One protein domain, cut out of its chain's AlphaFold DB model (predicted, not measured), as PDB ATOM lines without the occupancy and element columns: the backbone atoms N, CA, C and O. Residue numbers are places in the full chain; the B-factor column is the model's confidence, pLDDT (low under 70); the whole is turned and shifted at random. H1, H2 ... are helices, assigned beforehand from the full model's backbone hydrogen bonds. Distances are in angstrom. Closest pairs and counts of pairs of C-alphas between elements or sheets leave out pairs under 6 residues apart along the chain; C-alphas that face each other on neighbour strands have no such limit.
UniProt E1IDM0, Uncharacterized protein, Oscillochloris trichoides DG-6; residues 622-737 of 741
ATOM      1  N   ARG A 622      -1.018  33.991  78.882       89.75
ATOM      2  CA  ARG A 622      -0.231  33.635  80.066       89.75
ATOM      3  C   ARG A 622      -0.052  34.792  81.045       89.75
ATOM      4  O   ARG A 622      -0.093  34.574  82.252       89.75
ATOM      5  N   THR A 623       0.094  36.018  80.546       88.19
ATOM      6  CA  THR A 623       0.164  37.225  81.385       88.19
ATOM      7  C   THR A 623      -1.158  37.440  82.124       88.19
ATOM      8  O   THR A 623      -1.146  37.642  83.333       88.19
ATOM      9  N   GLU A 624      -2.292  37.333  81.429       87.62
ATOM     10  CA  GLU A 624      -3.625  37.463  82.028       87.62
ATOM     11  C   GLU A 624      -3.894  36.355  83.061       87.62
ATOM     12  O   GLU A 624      -4.400  36.634  84.148       87.62
ATOM     13  N   MET A 625      -3.513  35.108  82.757       89.50
ATOM     14  CA  MET A 625      -3.595  33.981  83.693       89.50
ATOM     15  C   MET A 625      -2.810  34.266  84.982       89.50
ATOM     16  O   MET A 625      -3.385  34.225  86.069       89.50
ATOM     17  N   LEU A 626      -1.520  34.606  84.870       89.69
ATOM     18  CA  LEU A 626      -0.682  34.919  86.032       89.69
ATOM     19  C   LEU A 626      -1.205  36.136  86.799       89.69
ATOM     20  O   LEU A 626      -1.249  36.115  88.027       89.69
ATOM     21  N   TYR A 627      -1.658  37.180  86.099       88.19
ATOM     22  CA  TYR A 627      -2.235  38.359  86.737       88.19
ATOM     23  C   TYR A 627      -3.457  38.008  87.596       88.19
ATOM     24  O   TYR A 627      -3.567  38.506  88.716       88.19
ATOM     25  N   ARG A 628      -4.347  37.123  87.124       88.00
ATOM     26  CA  ARG A 628      -5.516  36.665  87.897       88.00
ATOM     27  C   ARG A 628      -5.127  35.935  89.177       88.00
ATOM     28  O   ARG A 628      -5.744  36.196  90.206       88.00
ATOM     29  N   LEU A 629      -4.101  35.084  89.130       89.06
ATOM     30  CA  LEU A 629      -3.570  34.402  90.319       89.06
ATOM     31  C   LEU A 629      -2.909  35.388  91.289       89.06
ATOM     32  O   LEU A 629      -3.047  35.276  92.501       89.06
ATOM     33  N   MET A 630      -2.217  36.401  90.771       87.62
ATOM     34  CA  MET A 630      -1.544  37.401  91.600       87.62
ATOM     35  C   MET A 630      -2.497  38.446  92.195       87.62
ATOM     36  O   MET A 630      -2.187  39.044  93.224       87.62
ATOM     37  N   GLN A 631      -3.646  38.701  91.568       86.44
ATOM     38  CA  GLN A 631      -4.624  39.716  91.975       86.44
ATOM     39  C   GLN A 631      -5.060  39.659  93.462       86.44
ATOM     40  O   GLN A 631      -5.227  40.737  94.058       86.44
ATOM     41  N   PRO A 632      -5.287  38.480  94.085       85.94
ATOM     42  CA  PRO A 632      -5.540  38.374  95.528       85.94
ATOM     43  C   PRO A 632      -4.344  38.737  96.418       85.94
ATOM     44  O   PRO A 632      -4.552  39.166  97.550       85.94
ATOM     45  N   LEU A 633      -3.109  38.608  95.925       89.00
ATOM     46  CA  LEU A 633      -1.869  38.652  96.711       89.00
ATOM     47  C   LEU A 633      -1.385  40.089  96.952       89.00
ATOM     48  O   LEU A 633      -0.361  40.538  96.431       89.00
ATOM     49  N   ARG A 634      -2.168  40.852  97.718       85.00
ATOM     50  CA  ARG A 634      -2.014  42.312  97.854       85.00
ATOM     51  C   ARG A 634      -1.160  42.756  99.040       85.00
ATOM     52  O   ARG A 634      -0.971  43.961  99.220       85.00
ATOM     53  N   ARG A 635      -0.677  41.838  99.881       86.38
ATOM     54  CA  ARG A 635       0.056  42.214 101.098       86.38
ATOM     55  C   ARG A 635       1.421  42.811 100.758       86.38
ATOM     56  O   ARG A 635       2.070  42.447  99.775       86.38
ATOM     57  N   GLN A 636       1.867  43.745 101.594       85.56
ATOM     58  CA  GLN A 636       3.167  44.390 101.452       85.56
ATOM     59  C   GLN A 636       3.771  44.703 102.821       85.56
ATOM     60  O   GLN A 636       3.132  45.321 103.676       85.56
ATOM     61  N   LYS A 637       5.051  44.353 102.992       87.25
ATOM     62  CA  LYS A 637       5.861  44.713 104.163       87.25
ATOM     63  C   LYS A 637       7.157  45.357 103.709       87.25
ATOM     64  O   LYS A 637       7.986  44.725 103.059       87.25
ATOM     65  N   ARG A 638       7.358  46.624 104.083       84.88
ATOM     66  CA  ARG A 638       8.475  47.443 103.581       84.88
ATOM     67  C   ARG A 638       8.465  47.450 102.040       84.88
ATOM     68  O   ARG A 638       7.473  47.862 101.448       84.88
ATOM     69  N   GLN A 639       9.539  46.980 101.407       81.06
ATOM     70  CA  GLN A 639       9.692  46.901  99.949       81.06
ATOM     71  C   GLN A 639       9.309  45.528  99.366       81.06
ATOM     72  O   GLN A 639       9.462  45.312  98.170       81.06
ATOM     73  N   ILE A 640       8.833  44.589 100.191       84.38
ATOM     74  CA  ILE A 640       8.488  43.230  99.759       84.38
ATOM     75  C   ILE A 640       6.984  43.168  99.491       84.38
ATOM     76  O   ILE A 640       6.186  43.330 100.419       84.38
ATOM     77  N   LYS A 641       6.608  42.934  98.231       87.75
ATOM     78  CA  LYS A 641       5.228  42.658  97.810       87.75
ATOM     79  C   LYS A 641       4.985  41.149  97.812       87.75
ATOM     80  O   LYS A 641       5.826  40.399  97.320       87.75
ATOM     81  N   GLN A 642       3.841  40.716  98.334       90.00
ATOM     82  CA  GLN A 642       3.475  39.298  98.432       90.00
ATOM     83  C   GLN A 642       3.478  38.633  97.059       90.00
ATOM     84  O   GLN A 642       4.103  37.596  96.892       90.00
ATOM     85  N   SER A 643       2.878  39.283  96.060       88.25
ATOM     86  CA  SER A 643       2.844  38.802  94.680       88.25
ATOM     87  C   SER A 643       4.236  38.576  94.071       88.25
ATOM     88  O   SER A 643       4.438  37.599  93.361       88.25
ATOM     89  N   ASP A 644       5.203  39.458  94.353       84.81
ATOM     90  CA  ASP A 644       6.576  39.339  93.842       84.81
ATOM     91  C   ASP A 644       7.324  38.179  94.513       84.81
ATOM     92  O   ASP A 644       8.084  37.464  93.862       84.81
ATOM     93  N   LEU A 645       7.104  37.992  95.817       88.94
ATOM     94  CA  LEU A 645       7.699  36.894  96.572       88.94
ATOM     95  C   LEU A 645       7.076  35.547  96.191       88.94
ATOM     96  O   LEU A 645       7.810  34.584  96.016       88.94
ATOM     97  N   TRP A 646       5.758  35.495  95.997       91.31
ATOM     98  CA  TRP A 646       5.030  34.311  95.539       91.31
ATOM     99  C   TRP A 646       5.629  33.734  94.249       91.31
ATOM    100  O   TRP A 646       5.954  32.555  94.184       91.31
ATOM    101  N   LEU A 647       5.885  34.585  93.256       85.56
ATOM    102  CA  LEU A 647       6.522  34.170  92.002       85.56
ATOM    103  C   LEU A 647       7.942  33.663  92.189       85.56
ATOM    104  O   LEU A 647       8.342  32.706  91.535       85.56
ATOM    105  N   LYS A 648       8.715  34.330  93.054       85.88
ATOM    106  CA  LYS A 648      10.078  33.902  93.354       85.88
ATOM    107  C   LYS A 648      10.070  32.497  93.956       85.88
ATOM    108  O   LYS A 648      10.852  31.665  93.527       85.88
ATOM    109  N   LEU A 649       9.156  32.233  94.886       89.62
ATOM    110  CA  LEU A 649       9.004  30.916  95.500       89.62
ATOM    111  C   LEU A 649       8.612  29.850  94.470       89.62
ATOM    112  O   LEU A 649       9.162  28.758  94.502       89.62
ATOM    113  N   ILE A 650       7.739  30.174  93.512       88.44
ATOM    114  CA  ILE A 650       7.405  29.245  92.419       88.44
ATOM    115  C   ILE A 650       8.614  28.970  91.516       88.44
ATOM    116  O   ILE A 650       8.854  27.825  91.150       88.44
ATOM    117  N   LEU A 651       9.405  29.995  91.180       82.94
ATOM    118  CA  LEU A 651      10.665  29.822  90.439       82.94
ATOM    119  C   LEU A 651      11.684  28.972  91.214       82.94
ATOM    120  O   LEU A 651      12.463  28.246  90.603       82.94
ATOM    121  N   ASP A 652      11.638  29.029  92.545       85.88
ATOM    122  CA  ASP A 652      12.420  28.193  93.459       85.88
ATOM    123  C   ASP A 652      11.764  26.805  93.693       85.88
ATOM    124  O   ASP A 652      12.164  26.072  94.592       85.88
ATOM    125  N   SER A 653      10.815  26.407  92.832       84.62
ATOM    126  CA  SER A 653      10.118  25.107  92.797       84.62
ATOM    127  C   SER A 653       9.060  24.857  93.881       84.62
ATOM    128  O   SER A 653       8.624  23.715  94.043       84.62
ATOM    129  N   ASN A 654       8.588  25.889  94.587       87.06
ATOM    130  CA  ASN A 654       7.427  25.743  95.469       87.06
ATOM    131  C   ASN A 654       6.129  25.668  94.661       87.06
ATOM    132  O   ASN A 654       5.962  26.342  93.641       87.06
ATOM    133  N   ASP A 655       5.161  24.892  95.147       89.69
ATOM    134  CA  ASP A 655       3.839  24.882  94.536       89.69
ATOM    135  C   ASP A 655       3.071  26.198  94.795       89.69
ATOM    136  O   ASP A 655       3.346  26.900  95.777       89.69
ATOM    137  N   PRO A 656       2.089  26.550  93.940       89.12
ATOM    138  CA  PRO A 656       1.357  27.807  94.042       89.12
ATOM    139  C   PRO A 656       0.708  28.080  95.400       89.12
ATOM    140  O   PRO A 656       0.657  29.242  95.797       89.12
ATOM    141  N   VAL A 657       0.208  27.064  96.107       91.69
ATOM    142  CA  VAL A 657      -0.542  27.239  97.362       91.69
ATOM    143  C   VAL A 657       0.428  27.425  98.524       91.69
ATOM    144  O   VAL A 657       0.294  28.382  99.291       91.69
ATOM    145  N   THR A 658       1.467  26.591  98.602       91.81
ATOM    146  CA  THR A 658       2.560  26.746  99.575       91.81
ATOM    147  C   THR A 658       3.254  28.097  99.405       91.81
ATOM    148  O   THR A 658       3.500  28.807 100.382       91.81
ATOM    149  N   ALA A 659       3.479  28.529  98.161       92.75
ATOM    150  CA  ALA A 659       4.033  29.846  97.880       92.75
ATOM    151  C   ALA A 659       3.135  30.988  98.399       92.75
ATOM    152  O   ALA A 659       3.655  32.029  98.815       92.75
ATOM    153  N   VAL A 660       1.797  30.848  98.394       94.38
ATOM    154  CA  VAL A 660       0.895  31.865  98.981       94.38
ATOM    155  C   VAL A 660       1.094  31.931 100.486       94.38
ATOM    156  O   VAL A 660       1.274  33.028 101.016       94.38
ATOM    157  N   PHE A 661       1.120  30.779 101.155       94.81
ATOM    158  CA  PHE A 661       1.337  30.696 102.596       94.81
ATOM    159  C   PHE A 661       2.660  31.361 103.009       94.81
ATOM    160  O   PHE A 661       2.675  32.293 103.818       94.81
ATOM    161  N   GLU A 662       3.772  30.956 102.398       93.81
ATOM    162  CA  GLU A 662       5.102  31.473 102.735       93.81
ATOM    163  C   GLU A 662       5.256  32.962 102.390       93.81
ATOM    164  O   GLU A 662       5.806  33.750 103.170       93.81
ATOM    165  N   SER A 663       4.718  33.392 101.243       94.25
ATOM    166  CA  SER A 663       4.746  34.808 100.867       94.25
ATOM    167  C   SER A 663       3.870  35.670 101.783       94.25
ATOM    168  O   SER A 663       4.259  36.797 102.119       94.25
ATOM    169  N   ALA A 664       2.722  35.160 102.244       92.19
ATOM    170  CA  ALA A 664       1.871  35.820 103.231       92.19
ATOM    171  C   ALA A 664       2.596  35.951 104.577       92.19
ATOM    172  O   ALA A 664       2.661  37.048 105.136       92.19
ATOM    173  N   GLN A 665       3.217  34.873 105.060       92.50
ATOM    174  CA  GLN A 665       3.973  34.858 106.314       92.50
ATOM    175  C   GLN A 665       5.092  35.913 106.315       92.50
ATOM    176  O   GLN A 665       5.264  36.656 107.286       92.50
ATOM    177  N   ALA A 666       5.811  36.050 105.197       90.06
ATOM    178  CA  ALA A 666       6.882  37.031 105.041       90.06
ATOM    179  C   ALA A 666       6.390  38.490 104.936       90.06
ATOM    180  O   ALA A 666       7.115  39.422 105.304       90.06
ATOM    181  N   THR A 667       5.164  38.709 104.450       90.75
ATOM    182  CA  THR A 667       4.601  40.049 104.191       90.75
ATOM    183  C   THR A 667       3.593  40.526 105.235       90.75
ATOM    184  O   THR A 667       3.174  41.685 105.208       90.75
ATOM    185  N   LEU A 668       3.269  39.689 106.214       88.56
ATOM    186  CA  LEU A 668       2.475  40.052 107.379       88.56
ATOM    187  C   LEU A 668       3.293  40.811 108.437       88.56
ATOM    188  O   LEU A 668       4.475  40.545 108.696       88.56
ATOM    189  N   ASP A 669       2.638  41.772 109.088       84.88
ATOM    190  CA  ASP A 669       3.181  42.513 110.225       84.88
ATOM    191  C   ASP A 669       2.421  42.118 111.492       84.88
ATOM    192  O   ASP A 669       1.267  42.508 111.668       84.88
ATOM    193  N   SER A 670       3.075  41.371 112.388       82.19
ATOM    194  CA  SER A 670       2.483  40.931 113.659       82.19
ATOM    195  C   SER A 670       1.958  42.088 114.506       82.19
ATOM    196  O   SER A 670       1.033  41.896 115.284       82.19
ATOM    197  N   LYS A 671       2.494  43.306 114.333       82.06
ATOM    198  CA  LYS A 671       2.030  44.501 115.055       82.06
ATOM    199  C   LYS A 671       0.664  45.009 114.590       82.06
ATOM    200  O   LYS A 671       0.058  45.814 115.290       82.06
ATOM    201  N   LYS A 672       0.206  44.589 113.408       83.00
ATOM    202  CA  LYS A 672      -1.066  45.009 112.801       83.00
ATOM    203  C   LYS A 672      -2.163  43.951 112.913       83.00
ATOM    204  O   LYS A 672      -3.277  44.198 112.461       83.00
ATOM    205  N   LEU A 673      -1.852  42.787 113.482       84.06
ATOM    206  CA  LEU A 673      -2.805  41.697 113.634       84.06
ATOM    207  C   LEU A 673      -3.662  41.871 114.900       84.06
ATOM    208  O   LEU A 673      -3.191  42.443 115.890       84.06
ATOM    209  N   PRO A 674      -4.912  41.373 114.900       84.31
ATOM    210  CA  PRO A 674      -5.705  41.254 116.119       84.31
ATOM    211  C   PRO A 674      -4.940  40.463 117.185       84.31
ATOM    212  O   PRO A 674      -4.267  39.487 116.867       84.31
ATOM    213  N   LYS A 675      -5.091  40.824 118.467       78.50
ATOM    214  CA  LYS A 675      -4.405  40.138 119.586       78.50
ATOM    215  C   LYS A 675      -4.702  38.631 119.673       78.50
ATOM    216  O   LYS A 675      -3.958  37.913 120.330       78.50
ATOM    217  N   SER A 676      -5.786  38.175 119.049       80.38
ATOM    218  CA  SER A 676      -6.221  36.779 118.991       80.38
ATOM    219  C   SER A 676      -5.711  36.009 117.766       80.38
ATOM    220  O   SER A 676      -6.049  34.839 117.634       80.38
ATOM    221  N   SER A 677      -4.952  36.639 116.861       83.44
ATOM    222  CA  SER A 677      -4.519  36.033 115.597       83.44
ATOM    223  C   SER A 677      -2.993  35.958 115.493       83.44
ATOM    224  O   SER A 677      -2.280  36.852 115.955       83.44
ATOM    225  N   SER A 678      -2.481  34.881 114.891       88.81
ATOM    226  CA  SER A 678      -1.053  34.685 114.621       88.81
ATOM    227  C   SER A 678      -0.737  34.937 113.145       88.81
ATOM    228  O   SER A 678      -1.615  34.871 112.285       88.81
ATOM    229  N   ILE A 679       0.537  35.208 112.836       88.50
ATOM    230  CA  ILE A 679       0.986  35.331 111.439       88.50
ATOM    231  C   ILE A 679       0.651  34.054 110.656       88.50
ATOM    232  O   ILE A 679       0.166  34.141 109.537       88.50
ATOM    233  N   GLU A 680       0.898  32.885 111.247       89.56
ATOM    234  CA  GLU A 680       0.638  31.589 110.612       89.56
ATOM    235  C   GLU A 680      -0.850  31.384 110.331       89.56
ATOM    236  O   GLU A 680      -1.204  30.950 109.241       89.56
ATOM    237  N   HIS A 681      -1.725  31.759 111.268       89.69
ATOM    238  CA  HIS A 681      -3.169  31.649 111.076       89.69
ATOM    239  C   HIS A 681      -3.654  32.527 109.912       89.69
ATOM    240  O   HIS A 681      -4.382  32.058 109.041       89.69
ATOM    241  N   GLU A 682      -3.206  33.783 109.835       89.62
ATOM    242  CA  GLU A 682      -3.575  34.690 108.735       89.62
ATOM    243  C   GLU A 682      -2.891  34.361 107.402       89.62
ATOM    244  O   GLU A 682      -3.369  34.789 106.352       89.62
ATOM    245  N   ALA A 683      -1.749  33.672 107.418       91.06
ATOM    246  CA  ALA A 683      -1.096  33.166 106.213       91.06
ATOM    247  C   ALA A 683      -1.801  31.910 105.684       91.06
ATOM    248  O   ALA A 683      -1.987  31.773 104.478       91.06
ATOM    249  N   PHE A 684      -2.244  31.027 106.583       92.94
ATOM    250  CA  PHE A 684      -3.052  29.861 106.235       92.94
ATOM    251  C   PHE A 684      -4.392  30.280 105.632       92.94
ATOM    252  O   PHE A 684      -4.759  29.781 104.575       92.94
ATOM    253  N   ARG A 685      -5.069  31.264 106.238       90.56
ATOM    254  CA  ARG A 685      -6.302  31.836 105.679       90.56
ATOM    255  C   ARG A 685      -6.115  32.406 104.272       90.56
ATOM    256  O   ARG A 685      -6.974  32.196 103.431       90.56
ATOM    257  N   ASP A 686      -4.997  33.077 103.989       89.94
ATOM    258  CA  ASP A 686      -4.701  33.559 102.628       89.94
ATOM    259  C   ASP A 686      -4.568  32.403 101.622       89.94
ATOM    260  O   ASP A 686      -5.039  32.516 100.490       89.94
ATOM    261  N   ALA A 687      -3.918  31.302 102.014       92.00
ATOM    262  CA  ALA A 687      -3.765  30.118 101.169       92.00
ATOM    263  C   ALA A 687      -5.097  29.371 100.975       92.00
ATOM    264  O   ALA A 687      -5.395  28.932  99.865       92.00
ATOM    265  N   GLU A 688      -5.921  29.285 102.022       92.75
ATOM    266  CA  GLU A 688      -7.278  28.736 101.973       92.75
ATOM    267  C   GLU A 688      -8.183  29.573 101.057       92.75
ATOM    268  O   GLU A 688      -8.790  29.039 100.132       92.75
ATOM    269  N   ASP A 689      -8.198  30.898 101.225       92.38
ATOM    270  CA  ASP A 689      -8.952  31.818 100.367       92.38
ATOM    271  C   ASP A 689      -8.487  31.733  98.902       92.38
ATOM    272  O   ASP A 689      -9.298  31.817  97.974       92.38
ATOM    273  N   PHE A 690      -7.181  31.564  98.674       92.31
ATOM    274  CA  PHE A 690      -6.621  31.356  97.339       92.31
ATOM    275  C   PHE A 690      -7.107  30.039  96.724       92.31
ATOM    276  O   PHE A 690      -7.546  30.034  95.571       92.31
ATOM    277  N   TRP A 691      -7.090  28.947  97.493       92.88
ATOM    278  CA  TRP A 691      -7.598  27.648  97.060       92.88
ATOM    279  C   TRP A 691      -9.078  27.716  96.683       92.88
ATOM    280  O   TRP A 691      -9.455  27.365  95.564       92.88
ATOM    281  N   LEU A 692      -9.905  28.244  97.587       91.94
ATOM    282  CA  LEU A 692     -11.348  28.375  97.390       91.94
ATOM    283  C   LEU A 692     -11.690  29.233  96.169       91.94
ATOM    284  O   LEU A 692     -12.664  28.976  95.469       91.94
ATOM    285  N   ARG A 693     -10.882  30.256  95.880       90.25
ATOM    286  CA  ARG A 693     -11.123  31.142  94.739       90.25
ATOM    287  C   ARG A 693     -10.769  30.515  93.391       90.25
ATOM    288  O   ARG A 693     -11.412  30.857  92.398       90.25
ATOM    289  N   HIS A 694      -9.713  29.710  93.330       88.69
ATOM    290  CA  HIS A 694      -9.114  29.302  92.058       88.69
ATOM    291  C   HIS A 694      -9.294  27.823  91.722       88.69
ATOM    292  O   HIS A 694      -9.268  27.488  90.539       88.69
ATOM    293  N   PHE A 695      -9.485  26.961  92.720       91.25
ATOM    294  CA  PHE A 695      -9.489  25.509  92.531       91.25
ATOM    295  C   PHE A 695     -10.766  24.831  93.020       91.25
ATOM    296  O   PHE A 695     -11.094  23.765  92.512       91.25
ATOM    297  N   ASP A 696     -11.504  25.421  93.965       89.62
ATOM    298  CA  ASP A 696     -12.712  24.787  94.494       89.62
ATOM    299  C   ASP A 696     -13.831  24.716  93.444       89.62
ATOM    300  O   ASP A 696     -14.370  25.718  92.971       89.62
ATOM    301  N   THR A 697     -14.178  23.483  93.086       86.75
ATOM    302  CA  THR A 697     -15.267  23.142  92.160       86.75
ATOM    303  C   THR A 697     -16.458  22.500  92.881       86.75
ATOM    304  O   THR A 697     -17.426  22.098  92.237       86.75
ATOM    305  N   GLY A 698     -16.392  22.352  94.209       86.31
ATOM    306  CA  GLY A 698     -17.340  21.565  95.002       86.31
ATOM    307  C   GLY A 698     -17.118  20.046  94.923       86.31
ATOM    308  O   GLY A 698     -17.789  19.293  95.629       86.31
ATOM    309  N   ASN A 699     -16.171  19.577  94.099       93.25
ATOM    310  CA  ASN A 699     -15.744  18.180  94.022       93.25
ATOM    311  C   ASN A 699     -14.231  18.075  94.312       93.25
ATOM    312  O   ASN A 699     -13.436  18.673  93.580       93.25
ATOM    313  N   PRO A 700     -13.799  17.303  95.328       90.62
ATOM    314  CA  PRO A 700     -12.386  17.198  95.694       90.62
ATOM    315  C   PRO A 700     -11.465  16.697  94.573       90.62
ATOM    316  O   PRO A 700     -10.365  17.218  94.427       90.62
ATOM    317  N   ALA A 701     -11.910  15.730  93.762       90.25
ATOM    318  CA  ALA A 701     -11.102  15.194  92.666       90.25
ATOM    319  C   ALA A 701     -10.916  16.236  91.554       90.25
ATOM    320  O   ALA A 701      -9.796  16.511  91.147       90.25
ATOM    321  N   GLN A 702     -12.002  16.898  91.144       92.88
ATOM    322  CA  GLN A 702     -11.943  17.953  90.124       92.88
ATOM    323  C   GLN A 702     -11.143  19.175  90.596       92.88
ATOM    324  O   GLN A 702     -10.462  19.812  89.797       92.88
ATOM    325  N   SER A 703     -11.203  19.489  91.893       91.69
ATOM    326  CA  SER A 703     -10.420  20.581  92.483       91.69
ATOM    327  C   SER A 703      -8.925  20.252  92.507       91.69
ATOM    328  O   SER A 703      -8.100  21.122  92.235       91.69
ATOM    329  N   TRP A 704      -8.571  18.990  92.781       90.94
ATOM    330  CA  TRP A 704      -7.188  18.519  92.707       90.94
ATOM    331  C   TRP A 704      -6.653  18.534  91.270       90.94
ATOM    332  O   TRP A 704      -5.578  19.085  91.037       90.94
ATOM    333  N   ASP A 705      -7.428  18.038  90.300       92.19
ATOM    334  CA  ASP A 705      -7.059  18.061  88.876       92.19
ATOM    335  C   ASP A 705      -6.836  19.501  88.374       92.19
ATOM    336  O   ASP A 705      -5.853  19.791  87.688       92.19
ATOM    337  N   ALA A 706      -7.720  20.433  88.754       89.31
ATOM    338  CA  ALA A 706      -7.587  21.850  88.415       89.31
ATOM    339  C   ALA A 706      -6.320  22.478  89.023       89.31
ATOM    340  O   ALA A 706      -5.642  23.275  88.368       89.31
ATOM    341  N   TYR A 707      -5.984  22.112  90.263       92.75
ATOM    342  CA  TYR A 707      -4.757  22.550  90.921       92.75
ATOM    343  C   TYR A 707      -3.501  22.011  90.221       92.75
ATOM    344  O   TYR A 707      -2.593  22.796  89.940       92.75
ATOM    345  N   GLU A 708      -3.441  20.715  89.897       91.44
ATOM    346  CA  GLU A 708      -2.290  20.124  89.200       91.44
ATOM    347  C   GLU A 708      -2.083  20.767  87.827       91.44
ATOM    348  O   GLU A 708      -0.971  21.196  87.507       91.44
ATOM    349  N   GLN A 709      -3.167  20.945  87.064       90.00
ATOM    350  CA  GLN A 709      -3.118  21.646  85.787       90.00
ATOM    351  C   GLN A 709      -2.575  23.073  85.958       90.00
ATOM    352  O   GLN A 709      -1.670  23.486  85.232       90.00
ATOM    353  N   GLN A 710      -3.080  23.837  86.934       88.38
ATOM    354  CA  GLN A 710      -2.623  25.211  87.148       88.38
ATOM    355  C   GLN A 710      -1.170  25.279  87.633       88.38
ATOM    356  O   GLN A 710      -0.444  26.193  87.231       88.38
ATOM    357  N   ARG A 711      -0.724  24.346  88.482       89.00
ATOM    358  CA  ARG A 711       0.670  24.254  88.943       89.00
ATOM    359  C   ARG A 711       1.606  24.067  87.756       89.00
ATOM    360  O   ARG A 711       2.527  24.867  87.573       89.00
ATOM    361  N   ASP A 712       1.329  23.068  86.927       87.94
ATOM    362  CA  ASP A 712       2.170  22.717  85.785       87.94
ATOM    363  C   ASP A 712       2.161  23.840  84.732       87.94
ATOM    364  O   ASP A 712       3.210  24.219  84.199       87.94
ATOM    365  N   GLU A 713       0.999  24.458  84.490       88.19
ATOM    366  CA  GLU A 713       0.873  25.614  83.601       88.19
ATOM    367  C   GLU A 713       1.640  26.843  84.109       88.19
ATOM    368  O   GLU A 713       2.233  27.568  83.304       88.19
ATOM    369  N   THR A 714       1.654  27.087  85.422       87.31
ATOM    370  CA  THR A 714       2.368  28.218  86.034       87.31
ATOM    371  C   THR A 714       3.882  28.031  85.926       87.31
ATOM    372  O   THR A 714       4.554  28.944  85.441       87.31
ATOM    373  N   SER A 715       4.408  26.848  86.275       82.81
ATOM    374  CA  SER A 715       5.845  26.540  86.139       82.81
ATOM    375  C   SER A 715       6.297  26.653  84.685       82.81
ATOM    376  O   SER A 715       7.179  27.449  84.360       82.81
ATOM    377  N   THR A 716       5.587  25.967  83.777       86.62
ATOM    378  CA  THR A 716       5.881  25.994  82.335       86.62
ATOM    379  C   THR A 716       5.854  27.420  81.786       86.62
ATOM    380  O   THR A 716       6.667  27.782  80.939       86.62
ATOM    381  N   THR A 717       4.924  28.259  82.251       87.81
ATOM    382  CA  THR A 717       4.826  29.658  81.816       87.81
ATOM    383  C   THR A 717       6.046  30.475  82.228       87.81
ATOM    384  O   THR A 717       6.569  31.230  81.406       87.81
ATOM    385  N   LEU A 718       6.482  30.354  83.483       83.81
ATOM    386  CA  LEU A 718       7.613  31.118  84.009       83.81
ATOM    387  C   LEU A 718       8.940  30.676  83.376       83.81
ATOM    388  O   LEU A 718       9.771  31.525  83.059       83.81
ATOM    389  N   GLU A 719       9.093  29.379  83.103       81.62
ATOM    390  CA  GLU A 719      10.221  28.828  82.344       81.62
ATOM    391  C   GLU A 719      10.218  29.300  80.883       81.62
ATOM    392  O   GLU A 719      11.238  29.748  80.359       81.62
ATOM    393  N   GLN A 720       9.058  29.235  80.219       82.56
ATOM    394  CA  GLN A 720       8.915  29.600  78.809       82.56
ATOM    395  C   GLN A 720       9.077  31.110  78.573       82.56
ATOM    396  O   GLN A 720       9.559  31.520  77.514       82.56
ATOM    397  N   PHE A 721       8.677  31.948  79.535       83.50
ATOM    398  CA  PHE A 721       8.684  33.406  79.405       83.50
ATOM    399  C   PHE A 721       9.359  34.102  80.603       83.50
ATOM    400  O   PHE A 721       8.686  34.776  81.384       83.50
ATOM    401  N   PRO A 722      10.702  34.070  80.713       71.81
ATOM    402  CA  PRO A 722      11.421  34.618  81.873       71.81
ATOM    403  C   PRO A 722      11.191  36.118  82.139       71.81
ATOM    404  O   PRO A 722      11.337  36.595  83.261       71.81
ATOM    405  N   ALA A 723      10.810  36.888  81.111       73.94
ATOM    406  CA  ALA A 723      10.532  38.324  81.208       73.94
ATOM    407  C   ALA A 723       9.038  38.666  81.398       73.94
ATOM    408  O   ALA A 723       8.681  39.849  81.418       73.94
ATOM    409  N   ILE A 724       8.157  37.666  81.552       80.31
ATOM    410  CA  ILE A 724       6.700  37.864  81.670       80.31
ATOM    411  C   ILE A 724       6.326  38.784  82.833       80.31
ATOM    412  O   ILE A 724       5.342  39.510  82.767       80.31
ATOM    413  N   MET A 725       7.168  38.849  83.862       75.38
ATOM    414  CA  MET A 725       6.951  39.716  85.013       75.38
ATOM    415  C   MET A 725       7.035  41.203  84.713       75.38
ATOM    416  O   MET A 725       6.239  41.990  85.230       75.38
ATOM    417  N   LEU A 726       7.977  41.596  83.858       72.25
ATOM    418  CA  LEU A 726       8.085  42.979  83.407       72.25
ATOM    419  C   LEU A 726       6.853  43.356  82.581       72.25
ATOM    420  O   LEU A 726       6.322  44.457  82.730       72.25
ATOM    421  N   LEU A 727       6.342  42.415  81.781       75.56
ATOM    422  CA  LEU A 727       5.107  42.602  81.030       75.56
ATOM    423  C   LEU A 727       3.875  42.692  81.925       75.56
ATOM    424  O   LEU A 727       3.113  43.632  81.751       75.56
ATOM    425  N   ILE A 728       3.686  41.796  82.899       78.88
ATOM    426  CA  ILE A 728       2.534  41.840  83.820       78.88
ATOM    427  C   ILE A 728       2.468  43.196  84.520       78.88
ATOM    428  O   ILE A 728       1.416  43.830  84.544       78.88
ATOM    429  N   ARG A 729       3.606  43.679  85.036       73.12
ATOM    430  CA  ARG A 729       3.687  45.001  85.669       73.12
ATOM    431  C   ARG A 729       3.316  46.115  84.697       73.12
ATOM    432  O   ARG A 729       2.556  46.992  85.062       73.12
ATOM    433  N   THR A 730       3.799  46.050  83.459       69.50
ATOM    434  CA  THR A 730       3.524  47.072  82.436       69.50
ATOM    435  C   THR A 730       2.068  47.061  81.965       69.50
ATOM    436  O   THR A 730       1.483  48.116  81.737       69.50
ATOM    437  N   LEU A 731       1.480  45.876  81.805       72.06
ATOM    438  CA  LEU A 731       0.136  45.680  81.263       72.06
ATOM    439  C   LEU A 731      -0.963  45.890  82.314       72.06
ATOM    440  O   LEU A 731      -2.097  46.189  81.943       72.06
ATOM    441  N   HIS A 732      -0.642  45.744  83.604       69.56
ATOM    442  CA  HIS A 732      -1.625  45.750  84.689       69.56
ATOM    443  C   HIS A 732      -1.301  46.705  85.854       69.56
ATOM    444  O   HIS A 732      -1.883  46.557  86.936       69.56
ATOM    445  N   ASP A 733      -0.407  47.681  85.657       62.12
ATOM    446  CA  ASP A 733      -0.096  48.705  86.664       62.12
ATOM    447  C   ASP A 733      -1.373  49.474  87.082       62.12
ATOM    448  O   ASP A 733      -2.059  50.032  86.219       62.12
ATOM    449  N   PRO A 734      -1.752  49.515  88.375       47.31
ATOM    450  CA  PRO A 734      -2.900  50.291  88.839       47.31
ATOM    451  C   PRO A 734      -2.796  51.797  88.546       47.31
ATOM    452  O   PRO A 734      -3.843  52.422  88.377       47.31
ATOM    453  N   ASP A 735      -1.591  52.358  88.390       43.94
ATOM    454  CA  ASP A 735      -1.404  53.769  88.011       43.94
ATOM    455  C   ASP A 735      -1.858  54.064  86.562       43.94
ATOM    456  O   ASP A 735      -2.059  55.218  86.185       43.94
ATOM    457  N   MET A 736      -2.114  53.025  85.755       45.38
ATOM    458  CA  MET A 736      -2.665  53.131  84.396       45.38
ATOM    459  C   MET A 736      -4.205  53.188  84.366       45.38
ATOM    460  O   MET A 736      -4.789  53.395  83.305       45.38
ATOM    461  N   LYS A 737      -4.892  53.020  85.509       39.84
ATOM    462  CA  LYS A 737      -6.370  53.027  85.605       39.84
ATOM    463  C   LYS A 737      -6.995  54.428  85.719       39.84
ATOM    464  O   LYS A 737      -8.205  54.535  85.891       39.84
TER     465      LYS A 737
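What this domain is: This is residues 622 to 737 of the 741 residues of an uncharacterized protein of Oscillochloris trichoides DG-6 (UniProt E1IDM0). A long helix, H5, runs across one end of a group of three helices, H2, H3 and H4, with H3 in the middle of the group and forming a helical hairpin with H4. H6 crosses H1 near the last residues of H5, and the short H7 follows as a tail at the edge of the whole. The printed part has 116 residues with seven named helices, H1 to H7 in chain order, and no named strand; the class is all helix. It is compact, with a radius of gyration of the C-alphas of 14.6 A and spans of 43 by 38 by 29 A.

Where its parts are: H5, residues 700 to 720, is the longest helix at 29.9 A, from C-alpha 700 at (-12.386, 17.198, 95.694) to C-alpha 720 at (8.915, 29.600, 78.809). H4 is residues 679 to 694, 22.7 A; H3 is 656 to 667, 16.2 A; H2 is 642 to 651, 14.3 A. H1, residues 622 to 630, begins at (-0.231, 33.635, 80.066). H6 is residues 724 to 732 and H7 is 734 to 737.

How they stand to each other: H5 only just touches H2, with 3 pairs of C-alphas within 8 A and residues 715 to 718 alone; the closest C-alphas, of Ile 650 and Ser 715, are 7.0 A apart. H2 touches H3, closest at C-alphas 646 and 659, 5.1 A. The hairpin H3 and H4 touches closest at C-alphas 664 and 683, 5.0 A, opposite ways at 36 degrees, only just a steep tilt. H4 and H5 are near each other. H1 touches H6, about perpendicular at 75 degrees, with C-alphas 623 and 728 closest at 5.7 A. H6 and H7 meet only through their link. In H1 to H6 every O i to N i+4 pair is within hydrogen-bond range; H7 is too short for one.

The domain as a whole: The farthest C-alphas, of Lys 675 and Gln 720, are 44.2 A apart. The printed part has no cut; the links H1 to H2 and H3 to H4 are long. Residues 730 and 732 to 737 have pLDDT under 70.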